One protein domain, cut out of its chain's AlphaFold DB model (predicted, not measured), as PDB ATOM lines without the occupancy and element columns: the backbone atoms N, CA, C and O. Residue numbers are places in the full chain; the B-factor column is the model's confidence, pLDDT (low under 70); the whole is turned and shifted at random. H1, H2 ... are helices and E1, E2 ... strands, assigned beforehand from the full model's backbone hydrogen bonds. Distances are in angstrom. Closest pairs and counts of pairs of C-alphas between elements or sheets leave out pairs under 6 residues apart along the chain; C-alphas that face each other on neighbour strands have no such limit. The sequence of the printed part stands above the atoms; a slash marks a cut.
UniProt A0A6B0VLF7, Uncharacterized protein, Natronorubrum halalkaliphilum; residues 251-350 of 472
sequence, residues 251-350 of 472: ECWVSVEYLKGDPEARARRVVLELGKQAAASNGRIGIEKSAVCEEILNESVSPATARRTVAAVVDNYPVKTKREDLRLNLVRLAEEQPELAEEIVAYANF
ATOM      1  N   GLU A 251      77.662   5.499  15.404       87.50
ATOM      2  CA  GLU A 251      78.984   5.688  15.989       87.50
ATOM      3  C   GLU A 251      78.938   5.944  17.494       87.50
ATOM      4  O   GLU A 251      79.919   5.670  18.186       87.50
ATOM      5  N   CYS A 252      77.822   6.463  18.004       86.94
ATOM      6  CA  CYS A 252      77.581   6.628  19.431       86.94
ATOM      7  C   CYS A 252      76.953   5.367  20.044       86.94
ATOM      8  O   CYS A 252      77.154   5.123  21.232       86.94
ATOM      9  N   TRP A 253      76.191   4.587  19.264       83.88
ATOM     10  CA  TRP A 253      75.506   3.372  19.726       83.88
ATOM     11  C   TRP A 253      76.479   2.228  20.000       83.88
ATOM     12  O   TRP A 253      76.362   1.524  21.001       83.88
ATOM     13  N   VAL A 254      77.460   2.049  19.116       82.62
ATOM     14  CA  VAL A 254      78.437   0.967  19.249       82.62
ATOM     15  C   VAL A 254      79.570   1.313  20.197       82.62
ATOM     16  O   VAL A 254      79.887   2.473  20.448       82.62
ATOM     17  N   SER A 255      80.255   0.298  20.698       84.00
ATOM     18  CA  SER A 255      81.513   0.463  21.409       84.00
ATOM     19  C   SER A 255      82.592   1.040  20.490       84.00
ATOM     20  O   SER A 255      82.678   0.726  19.302       84.00
ATOM     21  N   VAL A 256      83.485   1.837  21.075       83.44
ATOM     22  CA  VAL A 256      84.624   2.460  20.384       83.44
ATOM     23  C   VAL A 256      85.532   1.413  19.723       83.44
ATOM     24  O   VAL A 256      86.216   1.712  18.743       83.44
ATOM     25  N   GLU A 257      85.515   0.165  20.203       76.56
ATOM     26  CA  GLU A 257      86.282  -0.925  19.599       76.56
ATOM     27  C   GLU A 257      85.867  -1.244  18.159       76.56
ATOM     28  O   GLU A 257      86.742  -1.556  17.350       76.56
ATOM     29  N   TYR A 258      84.582  -1.097  17.818       77.31
ATOM     30  CA  TYR A 258      84.092  -1.273  16.446       77.31
ATOM     31  C   TYR A 258      84.598  -0.179  15.506       77.31
ATOM     32  O   TYR A 258      84.747  -0.401  14.310       77.31
ATOM     33  N   LEU A 259      84.952   0.985  16.055       81.56
ATOM     34  CA  LEU A 259      85.445   2.131  15.299       81.56
ATOM     35  C   LEU A 259      86.979   2.141  15.175       81.56
ATOM     36  O   LEU A 259      87.565   3.106  14.683       81.56
ATOM     37  N   LYS A 260      87.686   1.095  15.638       75.06
ATOM     38  CA  LYS A 260      89.163   1.064  15.617       75.06
ATOM     39  C   LYS A 260      89.737   1.225  14.201       75.06
ATOM     40  O   LYS A 260      90.757   1.910  14.060       75.06
ATOM     41  N   GLY A 261      89.068   0.650  13.198       74.56
ATOM     42  CA  GLY A 261      89.442   0.710  11.781       74.56
ATOM     43  C   GLY A 261      88.983   1.967  11.038       74.56
ATOM     44  O   GLY A 261      89.528   2.255   9.982       74.56
ATOM     45  N   ASP A 262      88.062   2.749  11.607       82.06
ATOM     46  CA  ASP A 262      87.434   3.880  10.922       82.06
ATOM     47  C   ASP A 262      87.756   5.212  11.638       82.06
ATOM     48  O   ASP A 262      87.182   5.551  12.682       82.06
ATOM     49  N   PRO A 263      88.753   5.975  11.153       82.50
ATOM     50  CA  PRO A 263      89.099   7.264  11.740       82.50
ATOM     51  C   PRO A 263      88.010   8.326  11.544       82.50
ATOM     52  O   PRO A 263      87.894   9.206  12.402       82.50
ATOM     53  N   GLU A 264      87.218   8.248  10.474       86.31
ATOM     54  CA  GLU A 264      86.171   9.225  10.176       86.31
ATOM     55  C   GLU A 264      84.966   9.021  11.088       86.31
ATOM     56  O   GLU A 264      84.531   9.982  11.724       86.31
ATOM     57  N   ALA A 265      84.515   7.777  11.270       87.44
ATOM     58  CA  ALA A 265      83.450   7.446  12.217       87.44
ATOM     59  C   ALA A 265      83.825   7.819  13.660       87.44
ATOM     60  O   ALA A 265      83.009   8.359  14.408       87.44
ATOM     61  N   ARG A 266      85.093   7.632  14.064       88.94
ATOM     62  CA  ARG A 266      85.564   8.124  15.376       88.94
ATOM     63  C   ARG A 266      85.526   9.641  15.479       88.94
ATOM     64  O   ARG A 266      85.145  10.162  16.524       88.94
ATOM     65  N   ALA A 267      85.947  10.352  14.435       90.00
ATOM     66  CA  ALA A 267      85.880  11.808  14.423       90.00
ATOM     67  C   ALA A 267      84.421  12.283  14.498       90.00
ATOM     68  O   ALA A 267      84.111  13.181  15.279       90.00
ATOM     69  N   ARG A 268      83.520  11.617  13.768       92.19
ATOM     70  CA  ARG A 268      82.080  11.880  13.796       92.19
ATOM     71  C   ARG A 268      81.488  11.651  15.185       92.19
ATOM     72  O   ARG A 268      80.854  12.562  15.702       92.19
ATOM     73  N   ARG A 269      81.799  10.529  15.851       92.38
ATOM     74  CA  ARG A 269      81.419  10.273  17.257       92.38
ATOM     75  C   ARG A 269      81.838  11.416  18.180       92.38
ATOM     76  O   ARG A 269      81.037  11.886  18.978       92.38
ATOM     77  N   VAL A 270      83.082  11.888  18.060       91.06
ATOM     78  CA  VAL A 270      83.583  13.007  18.878       91.06
ATOM     79  C   VAL A 270      82.774  14.278  18.640       91.06
ATOM     80  O   VAL A 270      82.445  14.980  19.594       91.06
ATOM     81  N   VAL A 271      82.420  14.575  17.391       92.75
ATOM     82  CA  VAL A 271      81.597  15.745  17.064       92.75
ATOM     83  C   VAL A 271      80.162  15.590  17.560       92.75
ATOM     84  O   VAL A 271      79.619  16.560  18.077       92.75
ATOM     85  N   LEU A 272      79.574  14.396  17.465       92.38
ATOM     86  CA  LEU A 272      78.224  14.095  17.951       92.38
ATOM     87  C   LEU A 272      78.125  14.227  19.477       92.38
ATOM     88  O   LEU A 272      77.235  14.918  19.971       92.38
ATOM     89  N   GLU A 273      79.077  13.662  20.224       90.88
ATOM     90  CA  GLU A 273      79.134  13.788  21.689       90.88
ATOM     91  C   GLU A 273      79.367  15.236  22.135       90.88
ATOM     92  O   GLU A 273      78.659  15.757  23.000       90.88
ATOM     93  N   LEU A 274      80.307  15.946  21.499       90.81
ATOM     94  CA  LEU A 274      80.504  17.373  21.774       90.81
ATOM     95  C   LEU A 274      79.283  18.201  21.380       90.81
ATOM     96  O   LEU A 274      78.951  19.176  22.051       90.81
ATOM     97  N   GLY A 275      78.608  17.822  20.302       90.69
ATOM     98  CA  GLY A 275      77.377  18.435  19.839       90.69
ATOM     99  C   GLY A 275      76.268  18.310  20.870       90.69
ATOM    100  O   GLY A 275      75.664  19.315  21.239       90.69
ATOM    101  N   LYS A 276      76.073  17.105  21.409       89.75
ATOM    102  CA  LYS A 276      75.118  16.814  22.479       89.75
ATOM    103  C   LYS A 276      75.399  17.634  23.739       89.75
ATOM    104  O   LYS A 276      74.503  18.298  24.258       89.75
ATOM    105  N   GLN A 277      76.657  17.700  24.177       88.25
ATOM    106  CA  GLN A 277      77.058  18.553  25.306       88.25
ATOM    107  C   GLN A 277      76.868  20.056  25.013       88.25
ATOM    108  O   GLN A 277      76.484  20.843  25.884       88.25
ATOM    109  N   ALA A 278      77.122  20.488  23.775       88.31
ATOM    110  CA  ALA A 278      76.894  21.865  23.350       88.31
ATOM    111  C   ALA A 278      75.397  22.215  23.307       88.31
ATOM    112  O   ALA A 278      75.040  23.343  23.652       88.31
ATOM    113  N   ALA A 279      74.537  21.269  22.922       86.75
ATOM    114  CA  ALA A 279      73.086  21.430  22.870       86.75
ATOM    115  C   ALA A 279      72.476  21.530  24.275       86.75
ATOM    116  O   ALA A 279      71.598  22.357  24.501       86.75
ATOM    117  N   ALA A 280      73.013  20.775  25.239       83.62
ATOM    118  CA  ALA A 280      72.650  20.887  26.653       83.62
ATOM    119  C   ALA A 280      73.130  22.197  27.321       83.62
ATOM    120  O   ALA A 280      72.760  22.498  28.456       83.62
ATOM    121  N   SER A 281      73.973  22.980  26.640       83.50
ATOM    122  CA  SER A 281      74.524  24.245  27.133       83.50
ATOM    123  C   SER A 281      74.124  25.419  26.225       83.50
ATOM    124  O   SER A 281      73.096  25.396  25.558       83.50
ATOM    125  N   ASN A 282      74.915  26.496  26.183       83.19
ATOM    126  CA  ASN A 282      74.603  27.698  25.396       83.19
ATOM    127  C   ASN A 282      74.954  27.552  23.895       83.19
ATOM    128  O   ASN A 282      75.358  28.528  23.255       83.19
ATOM    129  N   GLY A 283      74.904  26.335  23.340       82.50
ATOM    130  CA  GLY A 283      75.278  26.038  21.952       82.50
ATOM    131  C   GLY A 283      76.786  26.075  21.676       82.50
ATOM    132  O   GLY A 283      77.210  26.099  20.517       82.50
ATOM    133  N   ARG A 284      77.620  26.128  22.723       88.19
ATOM    134  CA  ARG A 284      79.085  26.194  22.626       88.19
ATOM    135  C   ARG A 284      79.715  25.359  23.728       88.19
ATOM    136  O   ARG A 284      79.450  25.616  24.897       88.19
ATOM    137  N   ILE A 285      80.625  24.467  23.353       89.69
ATOM    138  CA  ILE A 285      81.381  23.642  24.299       89.69
ATOM    139  C   ILE A 285      82.873  23.678  23.977       89.69
ATOM    140  O   ILE A 285      83.278  23.942  22.838       89.69
ATOM    141  N   GLY A 286      83.693  23.444  24.997       86.44
ATOM    142  CA  GLY A 286      85.121  23.218  24.853       86.44
ATOM    143  C   GLY A 286      85.548  22.038  25.713       86.44
ATOM    144  O   GLY A 286      85.214  22.022  26.891       86.44
ATOM    145  N   ILE A 287      86.286  21.099  25.127       87.50
ATOM    146  CA  ILE A 287      86.871  19.950  25.823       87.50
ATOM    147  C   ILE A 287      88.388  19.966  25.638       87.50
ATOM    148  O   ILE A 287      88.884  20.391  24.589       87.50
ATOM    149  N   GLU A 288      89.136  19.507  26.633       85.94
ATOM    150  CA  GLU A 288      90.576  19.309  26.484       85.94
ATOM    151  C   GLU A 288      90.856  18.117  25.551       85.94
ATOM    152  O   GLU A 288      90.146  17.114  25.552       85.94
ATOM    153  N   LYS A 289      91.906  18.193  24.727       82.06
ATOM    154  CA  LYS A 289      92.277  17.109  23.794       82.06
ATOM    155  C   LYS A 289      92.602  15.788  24.499       82.06
ATOM    156  O   LYS A 289      92.424  14.735  23.896       82.06
ATOM    157  N   SER A 290      93.121  15.854  25.722       80.00
ATOM    158  CA  SER A 290      93.353  14.706  26.609       80.00
ATOM    159  C   SER A 290      92.023  14.070  27.027       80.00
ATOM    160  O   SER A 290      91.834  12.874  26.822       80.00
ATOM    161  N   ALA A 291      91.070  14.895  27.467       82.31
ATOM    162  CA  ALA A 291      89.739  14.478  27.894       82.31
ATOM    163  C   ALA A 291      88.904  13.836  26.772       82.31
ATOM    164  O   ALA A 291      88.111  12.950  27.048       82.31
ATOM    165  N   VAL A 292      89.128  14.155  25.489       80.69
ATOM    166  CA  VAL A 292      88.482  13.416  24.372       80.69
ATOM    167  C   VAL A 292      88.783  11.915  24.432       80.69
ATOM    168  O   VAL A 292      87.941  11.085  24.090       80.69
ATOM    169  N   CYS A 293      89.995  11.557  24.848       75.94
ATOM    170  CA  CYS A 293      90.423  10.169  24.918       75.94
ATOM    171  C   CYS A 293      89.746   9.419  26.075       75.94
ATOM    172  O   CYS A 293      89.377   8.258  25.915       75.94
ATOM    173  N   GLU A 294      89.579  10.096  27.210       77.06
ATOM    174  CA  GLU A 294      89.016   9.541  28.445       77.06
ATOM    175  C   GLU A 294      87.481   9.564  28.420       77.06
ATOM    176  O   GLU A 294      86.849   8.531  28.611       77.06
ATOM    177  N   GLU A 295      86.877  10.709  28.098       80.00
ATOM    178  CA  GLU A 295      85.433  10.949  28.223       80.00
ATOM    179  C   GLU A 295      84.612  10.463  27.022       80.00
ATOM    180  O   GLU A 295      83.443  10.126  27.180       80.00
ATOM    181  N   ILE A 296      85.188  10.449  25.813       81.12
ATOM    182  CA  ILE A 296      84.444  10.122  24.578       81.12
ATOM    183  C   ILE A 296      84.896   8.789  23.974       81.12
ATOM    184  O   ILE A 296      84.085   8.031  23.435       81.12
ATOM    185  N   LEU A 297      86.201   8.505  24.032       81.25
ATOM    186  CA  LEU A 297      86.793   7.283  23.481       81.25
ATOM    187  C   LEU A 297      87.041   6.193  24.548       81.25
ATOM    188  O   LEU A 297      87.579   5.133  24.209       81.25
ATOM    189  N   ASN A 298      86.622   6.426  25.799       73.50
ATOM    190  CA  ASN A 298      86.647   5.481  26.926       73.50
ATOM    191  C   ASN A 298      88.012   4.806  27.161       73.50
ATOM    192  O   ASN A 298      88.061   3.601  27.398       73.50
ATOM    193  N   GLU A 299      89.126   5.529  26.984       62.75
ATOM    194  CA  GLU A 299      90.518   5.034  27.117       62.75
ATOM    195  C   GLU A 299      90.898   3.830  26.227       62.75
ATOM    196  O   GLU A 299      92.046   3.387  26.196       62.75
ATOM    197  N   SER A 300      89.967   3.331  25.417       61.03
ATOM    198  CA  SER A 300      90.122   2.145  24.567       61.03
ATOM    199  C   SER A 300      91.045   2.368  23.359       61.03
ATOM    200  O   SER A 300      91.318   1.452  22.573       61.03
ATOM    201  N   VAL A 301      91.527   3.602  23.190       69.81
ATOM    202  CA  VAL A 301      92.270   4.085  22.029       69.81
ATOM    203  C   VAL A 301      93.630   4.616  22.471       69.81
ATOM    204  O   VAL A 301      93.743   5.382  23.423       69.81
ATOM    205  N   SER A 302      94.691   4.249  21.744       76.88
ATOM    206  CA  SER A 302      96.038   4.725  22.072       76.88
ATOM    207  C   SER A 302      96.157   6.255  21.930       76.88
ATOM    208  O   SER A 302      95.558   6.829  21.014       76.88
ATOM    209  N   PRO A 303      97.007   6.934  22.729       77.50
ATOM    210  CA  PRO A 303      97.165   8.392  22.658       77.50
ATOM    211  C   PRO A 303      97.548   8.911  21.265       77.50
ATOM    212  O   PRO A 303      97.158  10.004  20.857       77.50
ATOM    213  N   ALA A 304      98.312   8.122  20.502       78.38
ATOM    214  CA  ALA A 304      98.668   8.451  19.123       78.38
ATOM    215  C   ALA A 304      97.445   8.440  18.193       78.38
ATOM    216  O   ALA A 304      97.314   9.312  17.334       78.38
ATOM    217  N   THR A 305      96.546   7.477  18.381       79.06
ATOM    218  CA  THR A 305      95.317   7.350  17.595       79.06
ATOM    219  C   THR A 305      94.327   8.442  17.970       79.06
ATOM    220  O   THR A 305      93.788   9.085  17.080       79.06
ATOM    221  N   ALA A 306      94.189   8.764  19.257       79.12
ATOM    222  CA  ALA A 306      93.369   9.884  19.705       79.12
ATOM    223  C   ALA A 306      93.828  11.222  19.109       79.12
ATOM    224  O   ALA A 306      93.011  11.996  18.625       79.12
ATOM    225  N   ARG A 307      95.146  11.470  19.032       82.06
ATOM    226  CA  ARG A 307      95.682  12.655  18.335       82.06
ATOM    227  C   ARG A 307      95.304  12.693  16.854       82.06
ATOM    228  O   ARG A 307      95.028  13.775  16.345       82.06
ATOM    229  N   ARG A 308      95.295  11.543  16.168       84.50
ATOM    230  CA  ARG A 308      94.846  11.451  14.767       84.50
ATOM    231  C   ARG A 308      93.350  11.714  14.644       84.50
ATOM    232  O   ARG A 308      92.966  12.480  13.774       84.50
ATOM    233  N   THR A 309      92.533  11.162  15.541       84.44
ATOM    234  CA  THR A 309      91.091  11.434  15.592       84.44
ATOM    235  C   THR A 309      90.822  12.919  15.811       84.44
ATOM    236  O   THR A 309      90.055  13.519  15.075       84.44
ATOM    237  N   VAL A 310      91.513  13.552  16.763       86.50
ATOM    238  CA  VAL A 310      91.424  14.999  17.008       86.50
ATOM    239  C   VAL A 310      91.816  15.809  15.769       86.50
ATOM    240  O   VAL A 310      91.172  16.812  15.480       86.50
ATOM    241  N   ALA A 311      92.862  15.403  15.045       85.19
ATOM    242  CA  ALA A 311      93.246  16.063  13.800       85.19
ATOM    243  C   ALA A 311      92.139  15.933  12.741       85.19
ATOM    244  O   ALA A 311      91.703  16.947  12.211       85.19
ATOM    245  N   ALA A 312      91.599  14.727  12.542       85.81
ATOM    246  CA  ALA A 312      90.486  14.483  11.625       85.81
ATOM    247  C   ALA A 312      89.228  15.294  11.989       85.81
ATOM    248  O   ALA A 312      88.564  15.829  11.109       85.81
ATOM    249  N   VAL A 313      88.930  15.465  13.285       88.50
ATOM    250  CA  VAL A 313      87.836  16.340  13.746       88.50
ATOM    251  C   VAL A 313      88.049  17.786  13.290       88.50
ATOM    252  O   VAL A 313      87.113  18.444  12.852       88.50
ATOM    253  N   VAL A 314      89.272  18.299  13.405       87.12
ATOM    254  CA  VAL A 314      89.596  19.685  13.027       87.12
ATOM    255  C   VAL A 314      89.609  19.874  11.514       87.12
ATOM    256  O   VAL A 314      89.229  20.942  11.042       87.12
ATOM    257  N   ASP A 315      90.055  18.861  10.777       85.19
ATOM    258  CA  ASP A 315      90.173  18.921   9.323       85.19
ATOM    259  C   ASP A 315      88.800  18.806   8.637       85.19
ATOM    260  O   ASP A 315      88.558  19.493   7.644       85.19
ATOM    261  N   ASN A 316      87.886  18.000   9.192       85.50
ATOM    262  CA  ASN A 316      86.614  17.654   8.545       85.50
ATOM    263  C   ASN A 316      85.390  18.416   9.081       85.50
ATOM    264  O   ASN A 316      84.336  18.407   8.444       85.50
ATOM    265  N   TYR A 317      85.499  19.080  10.237       88.81
ATOM    266  CA  TYR A 317      84.364  19.738  10.892       88.81
ATOM    267  C   TYR A 317      84.712  21.173  11.312       88.81
ATOM    268  O   TYR A 317      85.877  21.483  11.571       88.81
ATOM    269  N   PRO A 318      83.723  22.079  11.463       84.19
ATOM    270  CA  PRO A 318      83.944  23.488  11.816       84.19
ATOM    271  C   PRO A 318      84.335  23.724  13.288       84.19
ATOM    272  O   PRO A 318      83.970  24.733  13.910       84.19
ATOM    273  N   VAL A 319      85.128  22.812  13.847       85.88
ATOM    274  CA  VAL A 319      85.650  22.812  15.208       85.88
ATOM    275  C   VAL A 319      86.937  23.627  15.259       85.88
ATOM    276  O   VAL A 319      87.838  23.490  14.435       85.88
ATOM    277  N   LYS A 320      87.055  24.516  16.247       85.88
ATOM    278  CA  LYS A 320      88.276  25.306  16.451       85.88
ATOM    279  C   LYS A 320      89.147  24.644  17.501       85.88
ATOM    280  O   LYS A 320      88.659  24.300  18.572       85.88
ATOM    281  N   THR A 321      90.451  24.586  17.259       81.88
ATOM    282  CA  THR A 321      91.415  24.295  18.324       81.88
ATOM    283  C   THR A 321      92.017  25.580  18.872       81.88
ATOM    284  O   THR A 321      92.448  26.461  18.126       81.88
ATOM    285  N   LYS A 322      92.054  25.715  20.201       76.62
ATOM    286  CA  LYS A 322      92.779  26.800  20.871       76.62
ATOM    287  C   LYS A 322      93.693  26.192  21.923       76.62
ATOM    288  O   LYS A 322      93.214  25.743  22.954       76.62
ATOM    289  N   ARG A 323      95.008  26.219  21.672       81.12
ATOM    290  CA  ARG A 323      96.019  25.509  22.479       81.12
ATOM    291  C   ARG A 323      95.695  24.005  22.563       81.12
ATOM    292  O   ARG A 323      95.908  23.279  21.587       81.12
ATOM    293  N   GLU A 324      95.142  23.583  23.694       77.69
ATOM    294  CA  GLU A 324      94.826  22.201  24.051       77.69
ATOM    295  C   GLU A 324      93.320  21.916  24.050       77.69
ATOM    296  O   GLU A 324      92.947  20.758  24.156       77.69
ATOM    297  N   ASP A 325      92.468  22.918  23.795       84.88
ATOM    298  CA  ASP A 325      91.014  22.729  23.746       84.88
ATOM    299  C   ASP A 325      90.525  22.494  22.311       84.88
ATOM    300  O   ASP A 325      90.914  23.224  21.386       84.88
ATOM    301  N   LEU A 326      89.598  21.554  22.145       86.12
ATOM    302  CA  LEU A 326      88.672  21.443  21.016       86.12
ATOM    303  C   LEU A 326      87.394  22.210  21.346       86.12
ATOM    304  O   LEU A 326      86.807  22.000  22.400       86.12
ATOM    305  N   ARG A 327      86.961  23.113  20.460       87.81
ATOM    306  CA  ARG A 327      85.785  23.966  20.674       87.81
ATOM    307  C   ARG A 327      84.795  23.848  19.532       87.81
ATOM    308  O   ARG A 327      85.112  24.232  18.403       87.81
ATOM    309  N   LEU A 328      83.586  23.413  19.861       89.81
ATOM    310  CA  LEU A 328      82.465  23.315  18.936       89.81
ATOM    311  C   LEU A 328      81.477  24.462  19.189       89.81
ATOM    312  O   LEU A 328      81.221  24.851  20.330       89.81
ATOM    313  N   ASN A 329      80.939  25.029  18.109       90.25
ATOM    314  CA  ASN A 329      79.869  26.022  18.150       90.25
ATOM    315  C   ASN A 329      78.746  25.551  17.227       90.25
ATOM    316  O   ASN A 329      78.925  25.576  16.011       90.25
ATOM    317  N   LEU A 330      77.610  25.163  17.805       87.94
ATOM    318  CA  LEU A 330      76.487  24.591  17.066       87.94
ATOM    319  C   LEU A 330      75.886  25.560  16.052       87.94
ATOM    320  O   LEU A 330      75.496  25.130  14.979       87.94
ATOM    321  N   VAL A 331      75.885  26.867  16.332       88.31
ATOM    322  CA  VAL A 331      75.389  27.869  15.370       88.31
ATOM    323  C   VAL A 331      76.226  27.846  14.094       88.31
ATOM    324  O   VAL A 331      75.697  27.854  12.993       88.31
ATOM    325  N   ARG A 332      77.549  27.762  14.251       89.31
ATOM    326  CA  ARG A 332      78.471  27.691  13.115       89.31
ATOM    327  C   ARG A 332      78.401  26.330  12.419       89.31
ATOM    328  O   ARG A 332      78.529  26.266  11.205       89.31
ATOM    329  N   LEU A 333      78.209  25.258  13.188       89.44
ATOM    330  CA  LEU A 333      78.000  23.923  12.636       89.44
ATOM    331  C   LEU A 333      76.733  23.883  11.776       89.44
ATOM    332  O   LEU A 333      76.805  23.399  10.664       89.44
ATOM    333  N   ALA A 334      75.627  24.472  12.233       89.25
ATOM    334  CA  ALA A 334      74.383  24.549  11.472       89.25
ATOM    335  C   ALA A 334      74.507  25.386  10.184       89.25
ATOM    336  O   ALA A 334      73.822  25.107   9.205       89.25
ATOM    337  N   GLU A 335      75.382  26.398  10.163       90.00
ATOM    338  CA  GLU A 335      75.671  27.189   8.958       90.00
ATOM    339  C   GLU A 335      76.510  26.417   7.925       90.00
ATOM    340  O   GLU A 335      76.287  26.564   6.725       90.00
ATOM    341  N   GLU A 336      77.492  25.625   8.373       90.62
ATOM    342  CA  GLU A 336      78.449  24.937   7.490       90.62
ATOM    343  C   GLU A 336      78.024  23.490   7.148       90.62
ATOM    344  O   GLU A 336      78.337  23.003   6.064       90.62
ATOM    345  N   GLN A 337      77.314  22.809   8.052       91.94
ATOM    346  CA  GLN A 337      76.863  21.412   7.967       91.94
ATOM    347  C   GLN A 337      75.476  21.250   8.635       91.94
ATOM    348  O   GLN A 337      75.378  20.750   9.761       91.94
ATOM    349  N   PRO A 338      74.391  21.683   7.966       89.81
ATOM    350  CA  PRO A 338      73.049  21.707   8.553       89.81
ATOM    351  C   PRO A 338      72.524  20.312   8.917       89.81
ATOM    352  O   PRO A 338      71.980  20.146  10.002       89.81
ATOM    353  N   GLU A 339      72.763  19.304   8.074       90.88
ATOM    354  CA  GLU A 339      72.307  17.922   8.302       90.88
ATOM    355  C   GLU A 339      72.892  17.329   9.592       90.88
ATOM    356  O   GLU A 339      72.173  16.772  10.417       90.88
ATOM    357  N   LEU A 340      74.193  17.526   9.826       89.88
ATOM    358  CA  LEU A 340      74.851  17.067  11.049       89.88
ATOM    359  C   LEU A 340      74.363  17.834  12.284       89.88
ATOM    360  O   LEU A 340      74.285  17.276  13.375       89.88
ATOM    361  N   ALA A 341      74.043  19.122  12.138       89.44
ATOM    362  CA  ALA A 341      73.478  19.898  13.234       89.44
ATOM    363  C   ALA A 341      72.061  19.423  13.598       89.44
ATOM    364  O   ALA A 341      71.746  19.348  14.785       89.44
ATOM    365  N   GLU A 342      71.232  19.078  12.609       89.50
ATOM    366  CA  GLU A 342      69.910  18.474  12.823       89.50
ATOM    367  C   GLU A 342      70.026  17.116  13.524       89.50
ATOM    368  O   GLU A 342      69.358  16.894  14.534       89.50
ATOM    369  N   GLU A 343      70.939  16.258  13.067       90.88
ATOM    370  CA  GLU A 343      71.224  14.965  13.697       90.88
ATOM    371  C   GLU A 343      71.704  15.121  15.145       90.88
ATOM    372  O   GLU A 343      71.237  14.412  16.032       90.88
ATOM    373  N   ILE A 344      72.580  16.089  15.432       91.12
ATOM    374  CA  ILE A 344      73.019  16.384  16.804       91.12
ATOM    375  C   ILE A 344      71.850  16.826  17.680       91.12
ATOM    376  O   ILE A 344      71.806  16.467  18.853       91.12
ATOM    377  N   VAL A 345      70.925  17.625  17.151       87.94
ATOM    378  CA  VAL A 345      69.747  18.065  17.905       87.94
ATOM    379  C   VAL A 345      68.813  16.886  18.174       87.94
ATOM    380  O   VAL A 345      68.327  16.764  19.298       87.94
ATOM    381  N   ALA A 346      68.596  15.999  17.199       87.94
ATOM    382  CA  ALA A 346      67.842  14.761  17.398       87.94
ATOM    383  C   ALA A 346      68.514  13.877  18.463       87.94
ATOM    384  O   ALA A 346      67.886  13.521  19.458       87.94
ATOM    385  N   TYR A 347      69.825  13.660  18.339       89.31
ATOM    386  CA  TYR A 347      70.625  12.887  19.286       89.31
ATOM    387  C   TYR A 347      70.666  13.498  20.698       89.31
ATOM    388  O   TYR A 347      70.682  12.784  21.700       89.31
ATOM    389  N   ALA A 348      70.683  14.826  20.813       86.69
ATOM    390  CA  ALA A 348      70.688  15.516  22.101       86.69
ATOM    391  C   ALA A 348      69.334  15.454  22.814       86.69
ATOM    392  O   ALA A 348      69.300  15.418  24.041       86.69
ATOM    393  N   ASN A 349      68.242  15.450  22.046       83.44
ATOM    394  CA  ASN A 349      66.881  15.310  22.559       83.44
ATOM    395  C   ASN A 349      66.458  13.846  22.729       83.44
ATOM    396  O   ASN A 349      65.370  13.598  23.244       83.44
ATOM    397  N   PHE A 350      67.293  12.894  22.302       79.94
ATOM    398  CA  PHE A 350      67.059  11.479  22.524       79.94
ATOM    399  C   PHE A 350      67.081  11.188  24.029       79.94
ATOM    400  O   PHE A 350      68.127  11.264  24.682       79.94
TER     401      PHE A 350
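AT A GLANCE: This is residues 251 to 350 of the 472 residues of an uncharacterized protein of Natronorubrum halalkaliphilum (UniProt A0A6B0VLF7). One long helix, H2, runs through the middle, with the other helices set round it, mostly crosswise, and a small three-stranded sheet on one side of it. H4 crosses H2, the helical hairpin of H5 and H6 packs on H2 toward its last residues, and H1 makes a corner at its first. The printed part has 100 residues, with named elements in the order H1 H2 E1 H3 H4 E2 E3 H5 H6, and its class is mostly helix. The antiparallel sheet has the order E1 E3 E2. The whole is compact, with a radius of gyration of the C-alphas of 12.4 A and spans of 32 by 30 by 20 A.

HOW THE PARTS SIT: H1, residues 256 to 259, and H2, residues 263 to 279, touch only at the corner, and only just, with 3 pairs of C-alphas within 8 A; the closest are Leu 259 and Arg 266, 6.0 A. H2 is the hub, touching five helices. After E1, residues 284 to 288, comes H3, residues 291 to 296, about perpendicular to H2 at 83 degrees; they touch, the closest C-alphas being Val 270 and Ile 296, 6.4 A. H4, residues 303 to 316, touches H2 with residues 308 to 313 alone, closest at the C-alphas of Ala 267 and Val 313, 5.0 A, and is only just about perpendicular to it at 72 degrees. E2, residues 320 to 322, and E3, residues 325 to 329, form a hairpin, with N 320 and O 327 2.9 A apart; E1 and E3 are antiparallel, with N 287 and O 326 2.9 A apart, both within hydrogen-bond range. E1, H3 H4 and E2 make a split strand-helix-strand unit, with E3 between its strands and a right-handed crossover. H2 and H4 on one face of the sheet make two layers; H2 lies over E1 and E3 at a height over the sheet of 10.3 A. H5, residues 330 to 336, and H6, residues 338 to 349, form a helical hairpin at a shallow tilt of 26 degrees, opposite ways, closest at the C-alphas of Ala 334 and Ala 341, 5.1 A. H6 touches H2 with a steep tilt of 61 degrees, the same way, the C-alphas of Lys 276 and Ala 348 being closest at 4.6 A. In H2 to H6 every O i to N i+4 pair is within hydrogen-bond range; H1 is too short for one.

IN THESE COORDINATES: H1 begins at C-alpha 256 (84.624, 2.460, 20.384). From first to last C-alpha H2 measures 24.1 A, H4 19.9 A, H6 16.6 A, E1 13.9 A and E3 12.9 A. H6 ends at C-alpha 349 (66.881, 15.310, 22.559).

THE WHOLE: The farthest C-alphas, Gly 261 and Asn 282, are 33.7 A apart. The printed part has no cut and no long link. Its mean pLDDT is 84.7, with residues 299 to 301 under 70.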